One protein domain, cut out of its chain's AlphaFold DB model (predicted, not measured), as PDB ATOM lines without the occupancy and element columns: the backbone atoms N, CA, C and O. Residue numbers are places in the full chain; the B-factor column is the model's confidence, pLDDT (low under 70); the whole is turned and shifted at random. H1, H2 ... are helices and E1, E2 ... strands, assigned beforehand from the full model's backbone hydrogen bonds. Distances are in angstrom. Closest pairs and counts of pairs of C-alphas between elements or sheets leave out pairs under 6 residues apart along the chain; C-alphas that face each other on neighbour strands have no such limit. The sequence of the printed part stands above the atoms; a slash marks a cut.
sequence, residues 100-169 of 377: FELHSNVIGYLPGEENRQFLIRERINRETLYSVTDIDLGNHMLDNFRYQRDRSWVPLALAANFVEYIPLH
ATOM      1  N   PHE A 100     -37.239 -44.171 -10.214       94.38
ATOM      2  CA  PHE A 100     -36.764 -43.172 -11.163       94.38
ATOM      3  C   PHE A 100     -37.768 -42.025 -11.296       94.38
ATOM      4  O   PHE A 100     -38.967 -42.174 -11.055       94.38
ATOM      5  N   GLU A 101     -37.272 -40.866 -11.712       96.06
ATOM      6  CA  GLU A 101     -38.088 -39.710 -12.063       96.06
ATOM      7  C   GLU A 101     -38.274 -39.603 -13.571       96.06
ATOM      8  O   GLU A 101     -37.389 -39.963 -14.351       96.06
ATOM      9  N   LEU A 102     -39.410 -39.031 -13.968       96.69
ATOM     10  CA  LEU A 102     -39.697 -38.657 -15.345       96.69
ATOM     11  C   LEU A 102     -39.431 -37.165 -15.534       96.69
ATOM     12  O   LEU A 102     -39.895 -36.338 -14.746       96.69
ATOM     13  N   HIS A 103     -38.696 -36.820 -16.584       95.75
ATOM     14  CA  HIS A 103     -38.375 -35.440 -16.937       95.75
ATOM     15  C   HIS A 103     -38.705 -35.192 -18.405       95.75
ATOM     16  O   HIS A 103     -38.150 -35.858 -19.276       95.75
ATOM     17  N   SER A 104     -39.566 -34.219 -18.693       93.88
ATOM     18  CA  SER A 104     -39.784 -33.751 -20.063       93.88
ATOM     19  C   SER A 104     -38.719 -32.718 -20.407       93.88
ATOM     20  O   SER A 104     -38.496 -31.761 -19.662       93.88
ATOM     21  N   ASN A 105     -38.052 -32.923 -21.536       91.44
ATOM     22  CA  ASN A 105     -36.958 -32.103 -22.025       91.44
ATOM     23  C   ASN A 105     -37.370 -31.436 -23.336       91.44
ATOM     24  O   ASN A 105     -37.382 -32.044 -24.406       91.44
ATOM     25  N   VAL A 106     -37.682 -30.154 -23.231       89.69
ATOM     26  CA  VAL A 106     -38.223 -29.332 -24.302       89.69
ATOM     27  C   VAL A 106     -37.110 -28.500 -24.908       89.69
ATOM     28  O   VAL A 106     -36.554 -27.607 -24.266       89.69
ATOM     29  N   ILE A 107     -36.801 -28.777 -26.169       86.44
ATOM     30  CA  ILE A 107     -35.914 -27.945 -26.971       86.44
ATOM     31  C   ILE A 107     -36.780 -26.936 -27.713       86.44
ATOM     32  O   ILE A 107     -37.670 -27.320 -28.474       86.44
ATOM     33  N   GLY A 108     -36.500 -25.651 -27.529       85.81
ATOM     34  CA  GLY A 108     -37.178 -24.576 -28.246       85.81
ATOM     35  C   GLY A 108     -36.218 -23.663 -29.001       85.81
ATOM     36  O   GLY A 108     -35.002 -23.693 -28.792       85.81
ATOM     37  N   TYR A 109     -36.786 -22.838 -29.877       85.06
ATOM     38  CA  TYR A 109     -36.094 -21.758 -30.576       85.06
ATOM     39  C   TYR A 109     -36.676 -20.401 -30.202       85.06
ATOM     40  O   TYR A 109     -37.874 -20.253 -29.937       85.06
ATOM     41  N   LEU A 110     -35.816 -19.387 -30.247       83.31
ATOM     42  CA  LEU A 110     -36.248 -17.997 -30.207       83.31
ATOM     43  C   LEU A 110     -36.771 -17.586 -31.598       83.31
ATOM     44  O   LEU A 110     -36.113 -17.878 -32.602       83.31
ATOM     45  N   PRO A 111     -37.913 -16.879 -31.697       77.50
ATOM     46  CA  PRO A 111     -38.427 -16.412 -32.982       77.50
ATOM     47  C   PRO A 111     -37.403 -15.561 -33.738       77.50
ATOM     48  O   PRO A 111     -36.927 -14.547 -33.223       77.50
ATOM     49  N   GLY A 112     -37.083 -15.952 -34.975       73.88
ATOM     50  CA  GLY A 112     -36.100 -15.276 -35.831       73.88
ATOM     51  C   GLY A 112     -34.629 -15.564 -35.497       73.88
ATOM     52  O   GLY A 112     -33.751 -15.047 -36.180       73.88
ATOM     53  N   GLU A 113     -34.351 -16.397 -34.492       72.56
ATOM     54  CA  GLU A 113     -33.021 -16.922 -34.166       72.56
ATOM     55  C   GLU A 113     -33.077 -18.455 -34.090       72.56
ATOM     56  O   GLU A 113     -32.680 -19.070 -33.103       72.56
ATOM     57  N   GLU A 114     -33.531 -19.097 -35.168       68.12
ATOM     58  CA  GLU A 114     -33.616 -20.568 -35.289       68.12
ATOM     59  C   GLU A 114     -32.269 -21.267 -35.046       68.12
ATOM     60  O   GLU A 114     -32.194 -22.463 -34.769       68.12
ATOM     61  N   ASN A 115     -31.169 -20.512 -35.098       65.19
ATOM     62  CA  ASN A 115     -29.850 -21.034 -34.803       65.19
ATOM     63  C   ASN A 115     -29.535 -21.175 -33.310       65.19
ATOM     64  O   ASN A 115     -28.576 -21.882 -32.986       65.19
ATOM     65  N   ARG A 116     -30.319 -20.560 -32.421       71.69
ATOM     66  CA  ARG A 116     -30.089 -20.548 -30.977       71.69
ATOM     67  C   ARG A 116     -31.172 -21.347 -30.260       71.69
ATOM     68  O   ARG A 116     -32.259 -20.850 -29.978       71.69
ATOM     69  N   GLN A 117     -30.843 -22.599 -29.970       78.56
ATOM     70  CA  GLN A 117     -31.694 -23.492 -29.193       78.56
ATOM     71  C   GLN A 117     -31.529 -23.232 -27.700       78.56
ATOM     72  O   GLN A 117     -30.450 -22.856 -27.238       78.56
ATOM     73  N   PHE A 118     -32.593 -23.475 -26.950       84.06
ATOM     74  CA  PHE A 118     -32.556 -23.578 -25.496       84.06
ATOM     75  C   PHE A 118     -33.228 -24.881 -25.064       84.06
ATOM     76  O   PHE A 118     -34.007 -25.460 -25.821       84.06
ATOM     77  N   LEU A 119     -32.918 -25.327 -23.847       86.94
ATOM     78  CA  LEU A 119     -33.492 -26.515 -23.226       86.94
ATOM     79  C   LEU A 119     -34.247 -26.101 -21.962       86.94
ATOM     80  O   LEU A 119     -33.679 -25.438 -21.095       86.94
ATOM     81  N   ILE A 120     -35.504 -26.517 -21.858       89.44
ATOM     82  CA  ILE A 120     -36.290 -26.493 -20.624       89.44
ATOM     83  C   ILE A 120     -36.451 -27.934 -20.172       89.44
ATOM     84  O   ILE A 120     -36.797 -28.800 -20.971       89.44
ATOM     85  N   ARG A 121     -36.201 -28.188 -18.892       91.81
ATOM     86  CA  ARG A 121     -36.361 -29.507 -18.298       91.81
ATOM     87  C   ARG A 121     -37.251 -29.396 -17.075       91.81
ATOM     88  O   ARG A 121     -36.888 -28.706 -16.129       91.81
ATOM     89  N   GLU A 122     -38.375 -30.100 -17.099       93.12
ATOM     90  CA  GLU A 122     -39.331 -30.135 -15.990       93.12
ATOM     91  C   GLU A 122     -39.622 -31.573 -15.585       93.12
ATOM     92  O   GLU A 122     -39.717 -32.474 -16.425       93.12
ATOM     93  N   ARG A 123     -39.797 -31.781 -14.280       95.56
ATOM     94  CA  ARG A 123     -40.246 -33.065 -13.748       95.56
ATOM     95  C   ARG A 123     -41.728 -33.247 -14.076       95.56
ATOM     96  O   ARG A 123     -42.540 -32.372 -13.785       95.56
ATOM     97  N   ILE A 124     -42.078 -34.406 -14.619       95.38
ATOM     98  CA  ILE A 124     -43.461 -34.802 -14.906       95.38
ATOM     99  C   ILE A 124     -43.814 -36.070 -14.127       95.38
ATOM    100  O   ILE A 124     -42.950 -36.726 -13.539       95.38
ATOM    101  N   ASN A 125     -45.095 -36.425 -14.114       93.12
ATOM    102  CA  ASN A 125     -45.551 -37.705 -13.590       93.12
ATOM    103  C   ASN A 125     -46.103 -38.588 -14.722       93.12
ATOM    104  O   ASN A 125     -46.252 -38.162 -15.869       93.12
ATOM    105  N   ARG A 126     -46.392 -39.844 -14.376       88.69
ATOM    106  CA  ARG A 126     -46.891 -40.860 -15.306       88.69
ATOM    107  C   ARG A 126     -48.259 -40.492 -15.900       88.69
ATOM    108  O   ARG A 126     -48.498 -40.743 -17.074       88.69
ATOM    109  N   GLU A 127     -49.138 -39.897 -15.100       88.50
ATOM    110  CA  GLU A 127     -50.476 -39.476 -15.531       88.50
ATOM    111  C   GLU A 127     -50.392 -38.386 -16.605       88.50
ATOM    112  O   GLU A 127     -51.012 -38.509 -17.656       88.50
ATOM    113  N   THR A 128     -49.548 -37.372 -16.392       90.75
ATOM    114  CA  THR A 128     -49.267 -36.323 -17.376       90.75
ATOM    115  C   THR A 128     -48.718 -36.918 -18.666       90.75
ATOM    116  O   THR A 128     -49.249 -36.613 -19.731       90.75
ATOM    117  N   LEU A 129     -47.715 -37.798 -18.573       89.31
ATOM    118  CA  LEU A 129     -47.086 -38.421 -19.740       89.31
ATOM    119  C   LEU A 129     -48.085 -39.182 -20.623       89.31
ATOM    120  O   LEU A 129     -47.997 -39.109 -21.839       89.31
ATOM    121  N   TYR A 130     -49.041 -39.895 -20.025       85.25
ATOM    122  CA  TYR A 130     -50.027 -40.675 -20.784       85.25
ATOM    123  C   TYR A 130     -51.277 -39.890 -21.197       85.25
ATOM    124  O   TYR A 130     -52.122 -40.434 -21.907       85.25
ATOM    125  N   SER A 131     -51.427 -38.641 -20.753       84.50
ATOM    126  CA  SER A 131     -52.621 -37.829 -21.028       84.50
ATOM    127  C   SER A 131     -52.566 -37.047 -22.344       84.50
ATOM    128  O   SER A 131     -53.604 -36.593 -22.825       84.50
ATOM    129  N   VAL A 132     -51.373 -36.865 -22.915       85.19
ATOM    130  CA  VAL A 132     -51.112 -36.013 -24.085       85.19
ATOM    131  C   VAL A 132     -50.017 -36.627 -24.960       85.19
ATOM    132  O   VAL A 132     -49.285 -37.500 -24.503       85.19
ATOM    133  N   THR A 133     -49.889 -36.155 -26.202       84.62
ATOM    134  CA  THR A 133     -48.740 -36.507 -27.053       84.62
ATOM    135  C   THR A 133     -47.456 -35.832 -26.571       84.62
ATOM    136  O   THR A 133     -47.501 -34.806 -25.883       84.62
ATOM    137  N   ASP A 134     -46.296 -36.334 -26.996       86.56
ATOM    138  CA  ASP A 134     -44.999 -35.706 -26.708       86.56
ATOM    139  C   ASP A 134     -44.918 -34.274 -27.257       86.56
ATOM    140  O   ASP A 134     -44.323 -33.394 -26.624       86.56
ATOM    141  N   ILE A 135     -45.520 -34.019 -28.426       85.06
ATOM    142  CA  ILE A 135     -45.542 -32.683 -29.029       85.06
ATOM    143  C   ILE A 135     -46.446 -31.728 -28.243       85.06
ATOM    144  O   ILE A 135     -46.036 -30.598 -27.966       85.06
ATOM    145  N   ASP A 136     -47.624 -32.183 -27.811       87.25
ATOM    146  CA  ASP A 136     -48.545 -31.389 -26.994       87.25
ATOM    147  C   ASP A 136     -47.951 -31.112 -25.612       87.25
ATOM    148  O   ASP A 136     -48.007 -29.981 -25.134       87.25
ATOM    149  N   LEU A 137     -47.299 -32.106 -24.998       90.06
ATOM    150  CA  LEU A 137     -46.563 -31.940 -23.747       90.06
ATOM    151  C   LEU A 137     -45.496 -30.845 -23.875       90.06
ATOM    152  O   LEU A 137     -45.415 -29.949 -23.032       90.06
ATOM    153  N   GLY A 138     -44.715 -30.877 -24.959       89.75
ATOM    154  CA  GLY A 138     -43.701 -29.865 -25.232       89.75
ATOM    155  C   GLY A 138     -44.287 -28.467 -25.440       89.75
ATOM    156  O   GLY A 138     -43.766 -27.494 -24.890       89.75
ATOM    157  N   ASN A 139     -45.386 -28.359 -26.190       90.44
ATOM    158  CA  ASN A 139     -46.077 -27.089 -26.425       90.44
ATOM    159  C   ASN A 139     -46.679 -26.518 -25.133       90.44
ATOM    160  O   ASN A 139     -46.414 -25.362 -24.809       90.44
ATOM    161  N   HIS A 140     -47.393 -27.328 -24.343       91.19
ATOM    162  CA  HIS A 140     -47.953 -26.908 -23.054       91.19
ATOM    163  C   HIS A 140     -46.878 -26.392 -22.094       91.19
ATOM    164  O   HIS A 140     -47.093 -25.423 -21.365       91.19
ATOM    165  N   MET A 141     -45.701 -27.018 -22.095       89.88
ATOM    166  CA  MET A 141     -44.575 -26.537 -21.304       89.88
ATOM    167  C   MET A 141     -44.047 -25.200 -21.825       89.88
ATOM    168  O   MET A 141     -43.857 -24.288 -21.020       89.88
ATOM    169  N   LEU A 142     -43.853 -25.048 -23.141       90.44
ATOM    170  CA  LEU A 142     -43.416 -23.783 -23.750       90.44
ATOM    171  C   LEU A 142     -44.405 -22.639 -23.558       90.44
ATOM    172  O   LEU A 142     -43.977 -21.489 -23.445       90.44
ATOM    173  N   ASP A 143     -45.701 -22.930 -23.486       89.62
ATOM    174  CA  ASP A 143     -46.744 -21.921 -23.326       89.62
ATOM    175  C   ASP A 143     -46.619 -21.125 -22.023       89.62
ATOM    176  O   ASP A 143     -47.095 -19.988 -21.964       89.62
ATOM    177  N   ASN A 144     -45.895 -21.643 -21.029       87.81
ATOM    178  CA  ASN A 144     -45.582 -20.930 -19.789       87.81
ATOM    179  C   ASN A 144     -44.444 -19.906 -19.934       87.81
ATOM    180  O   ASN A 144     -44.203 -19.111 -19.025       87.81
ATOM    181  N   PHE A 145     -43.746 -19.893 -21.070       88.06
ATOM    182  CA  PHE A 145     -42.572 -19.061 -21.298       88.06
ATOM    183  C   PHE A 145     -42.808 -18.062 -22.426       88.06
ATOM    184  O   PHE A 145     -43.439 -18.338 -23.448       88.06
ATOM    185  N   ARG A 146     -42.266 -16.858 -22.262       88.81
ATOM    186  CA  ARG A 146     -42.251 -15.825 -23.300       88.81
ATOM    187  C   ARG A 146     -40.857 -15.235 -23.392       88.81
ATOM    188  O   ARG A 146     -40.156 -15.122 -22.390       88.81
ATOM    189  N   TYR A 147     -40.476 -14.829 -24.595       86.56
ATOM    190  CA  TYR A 147     -39.224 -14.122 -24.832       86.56
ATOM    191  C   TYR A 147     -39.498 -12.639 -25.038       86.56
ATOM    192  O   TYR A 147     -40.405 -12.273 -25.785       86.56
ATOM    193  N   GLN A 148     -38.731 -11.776 -24.374       88.25
ATOM    194  CA  GLN A 148     -38.853 -10.340 -24.583       88.25
ATOM    195  C   GLN A 148     -38.006  -9.924 -25.785       88.25
ATOM    196  O   GLN A 148     -36.779  -9.986 -25.741       88.25
ATOM    197  N   ARG A 149     -38.664  -9.450 -26.843       84.56
ATOM    198  CA  ARG A 149     -38.034  -8.922 -28.053       84.56
ATOM    199  C   ARG A 149     -38.660  -7.582 -28.412       84.56
ATOM    200  O   ARG A 149     -39.879  -7.467 -28.451       84.56
ATOM    201  N   ASP A 150     -37.836  -6.561 -28.647       87.06
ATOM    202  CA  ASP A 150     -38.300  -5.228 -29.065       87.06
ATOM    203  C   ASP A 150     -39.431  -4.674 -28.171       87.06
ATOM    204  O   ASP A 150     -40.427  -4.125 -28.636       87.06
ATOM    205  N   ARG A 151     -39.279  -4.854 -26.847       88.81
ATOM    206  CA  ARG A 151     -40.252  -4.482 -25.794       88.81
ATOM    207  C   ARG A 151     -41.600  -5.217 -25.844       88.81
ATOM    208  O   ARG A 151     -42.492  -4.868 -25.077       88.81
ATOM    209  N   SER A 152     -41.730  -6.248 -26.670       89.44
ATOM    210  CA  SER A 152     -42.906  -7.114 -26.749       89.44
ATOM    211  C   SER A 152     -42.568  -8.525 -26.274       89.44
ATOM    212  O   SER A 152     -41.455  -9.012 -26.469       89.44
ATOM    213  N   TRP A 153     -43.527  -9.193 -25.640       90.00
ATOM    214  CA  TRP A 153     -43.405 -10.605 -25.288       90.00
ATOM    215  C   TRP A 153     -43.889 -11.452 -26.458       90.00
ATOM    216  O   TRP A 153     -45.045 -11.339 -26.861       90.00
ATOM    217  N   VAL A 154     -43.007 -12.282 -27.007       88.62
ATOM    218  CA  VAL A 154     -43.313 -13.165 -28.138       88.62
ATOM    219  C   VAL A 154     -43.354 -14.630 -27.690       88.62
ATOM    220  O   VAL A 154     -42.633 -14.998 -26.751       88.62
ATOM    221  N   PRO A 155     -44.206 -15.464 -28.315       88.31
ATOM    222  CA  PRO A 155     -44.234 -16.899 -28.051       88.31
ATOM    223  C   PRO A 155     -42.934 -17.564 -28.509       88.31
ATOM    224  O   PRO A 155     -42.254 -17.070 -29.408       88.31
ATOM    225  N   LEU A 156     -42.592 -18.683 -27.881       89.25
ATOM    226  CA  LEU A 156     -41.468 -19.533 -28.272       89.25
ATOM    227  C   LEU A 156     -41.943 -20.592 -29.273       89.25
ATOM    228  O   LEU A 156     -43.131 -20.900 -29.324       89.25
ATOM    229  N   ALA A 157     -41.025 -21.152 -30.062       85.81
ATOM    230  CA  ALA A 157     -41.338 -22.233 -30.997       85.81
ATOM    231  C   ALA A 157     -40.733 -23.556 -30.521       85.81
ATOM    232  O   ALA A 157     -39.555 -23.600 -30.154       85.81
ATOM    233  N   LEU A 158     -41.522 -24.632 -30.558       85.19
ATOM    234  CA  LEU A 158     -41.060 -25.977 -30.230       85.19
ATOM    235  C   LEU A 158     -40.153 -26.519 -31.334       85.19
ATOM    236  O   LEU A 158     -40.512 -26.523 -32.509       85.19
ATOM    237  N   ALA A 159     -38.977 -27.002 -30.943       81.38
ATOM    238  CA  ALA A 159     -38.080 -27.738 -31.823       81.38
ATOM    239  C   ALA A 159     -38.296 -29.246 -31.696       81.38
ATOM    240  O   ALA A 159     -38.345 -29.965 -32.692       81.38
ATOM    241  N   ALA A 160     -38.334 -29.720 -30.452       82.75
ATOM    242  CA  ALA A 160     -38.480 -31.118 -30.097       82.75
ATOM    243  C   ALA A 160     -38.844 -31.236 -28.616       82.75
ATOM    244  O   ALA A 160     -38.462 -30.389 -27.808       82.75
ATOM    245  N   ASN A 161     -39.497 -32.335 -28.266       88.38
ATOM    246  CA  ASN A 161     -39.622 -32.804 -26.897       88.38
ATOM    247  C   ASN A 161     -39.120 -34.252 -26.825       88.38
ATOM    248  O   ASN A 161     -39.147 -34.975 -27.824       88.38
ATOM    249  N   PHE A 162     -38.613 -34.647 -25.667       90.56
ATOM    250  CA  PHE A 162     -38.306 -36.035 -25.339       90.56
ATOM    251  C   PHE A 162     -38.405 -36.235 -23.832       90.56
ATOM    252  O   PHE A 162     -38.254 -35.283 -23.060       90.56
ATOM    253  N   VAL A 163     -38.619 -37.474 -23.401       94.19
ATOM    254  CA  VAL A 163     -38.807 -37.793 -21.983       94.19
ATOM    255  C   VAL A 163     -37.634 -38.616 -21.484       94.19
ATOM    256  O   VAL A 163     -37.253 -39.618 -22.083       94.19
ATOM    257  N   GLU A 164     -37.027 -38.176 -20.388       95.06
ATOM    258  CA  GLU A 164     -35.960 -38.892 -19.703       95.06
ATOM    259  C   GLU A 164     -36.487 -39.622 -18.467       95.06
ATOM    260  O   GLU A 164     -37.258 -39.074 -17.681       95.06
ATOM    261  N   TYR A 165     -35.987 -40.838 -18.282       96.62
ATOM    262  CA  TYR A 165     -36.176 -41.687 -17.115       96.62
ATOM    263  C   TYR A 165     -34.850 -41.698 -16.367       96.62
ATOM    264  O   TYR A 165     -33.835 -42.168 -16.897       96.62
ATOM    265  N   ILE A 166     -34.840 -41.119 -15.171       95.31
ATOM    266  CA  ILE A 166     -33.604 -40.812 -14.452       95.31
ATOM    267  C   ILE A 166     -33.639 -41.510 -13.102       95.31
ATOM    268  O   ILE A 166     -34.532 -41.219 -12.304       95.31
ATOM    269  N   PRO A 167     -32.691 -42.415 -12.827       95.12
ATOM    270  CA  PRO A 167     -32.685 -43.150 -11.578       95.12
ATOM    271  C   PRO A 167     -32.420 -42.197 -10.407       95.12
ATOM    272  O   PRO A 167     -31.605 -41.277 -10.514       95.12
ATOM    273  N   LEU A 168     -33.101 -42.413  -9.278       92.69
ATOM    274  CA  LEU A 168     -32.892 -41.613  -8.063       92.69
ATOM    275  C   LEU A 168     -31.547 -41.901  -7.383       92.69
ATOM    276  O   LEU A 168     -31.030 -41.080  -6.628       92.69
ATOM    277  N   HIS A 169     -30.974 -43.067  -7.668       89.56
ATOM    278  CA  HIS A 169     -29.703 -43.537  -7.134       89.56
ATOM    279  C   HIS A 169     -28.857 -44.084  -8.279       89.56
ATOM    280  O   HIS A 169     -29.374 -44.353  -9.355       89.56
TER     281      HIS A 169
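What this domain is: This is residues 100 to 169 of the 377 residues of an uncharacterized protein of Candidatus Melainabacteria bacterium (UniProt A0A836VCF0). A long, twisted sheet of three strands, E2, E1 and E5, has the helix H2 packed across one face; the short H1 only grazes it near the beginning of E1, and the small hairpin of E3 and E4 lies at the other end of the long axis. The 70 printed residues hold two named helices and five named strands in the order E1, E2, H1, H2, E3, E4, E5, class mixed. Both sheets, E2 E1 E5 and E3 E4, are antiparallel. The whole is elongated, 43 by 24 by 16 A, and only just loose, close to compact, with a radius of gyration of the C-alphas of 13.4 A.

How they stand to each other: Start at the inner strand E1, residues 100 to 110. Beside it is E5, residues 157 to 167, where N 103 and O 164 are 2.9 A apart, within hydrogen-bond range. E2, residues 113 to 124, forms a hairpin with E1; look at N 106 and O 120, 2.8 A. H2, residues 134 to 142, is on this sheet at a height of 7.0 A, over E1 and only just over E5, with 3 C-alphas falling there. It runs across the strands, at 68 degrees to E1 on the local plane; its closest C-alphas to E5 are Gly 138 and Asn 161, 5.3 A. H1, residues 126 to 131, only grazes the sheet with residues 126 to 129. In both helices every O i to N i+4 pair is within hydrogen-bond range. E3, residues 146 to 149, and E4, residues 152 to 155, form a hairpin, with N 149 and O 152 at 2.8 A. E4 runs on into E5 at 61 degrees.

Where its parts are: Find C-alpha 100 at (-36.764, -43.172, -11.163); from there E1 runs 31.6 A. E2 measures 28.3 A and bends by 74 degrees at residue 116. E5 ends at C-alpha 167, (-32.685, -43.150, -11.578), after 29.8 A.

The domain as a whole: The farthest C-alphas, of Asp 150 and His 169, are 45.0 A apart. The printed part has no cut, and its links are tight. Mean pLDDT of the printed part is 87.7; residues 114 to 115 are under 70.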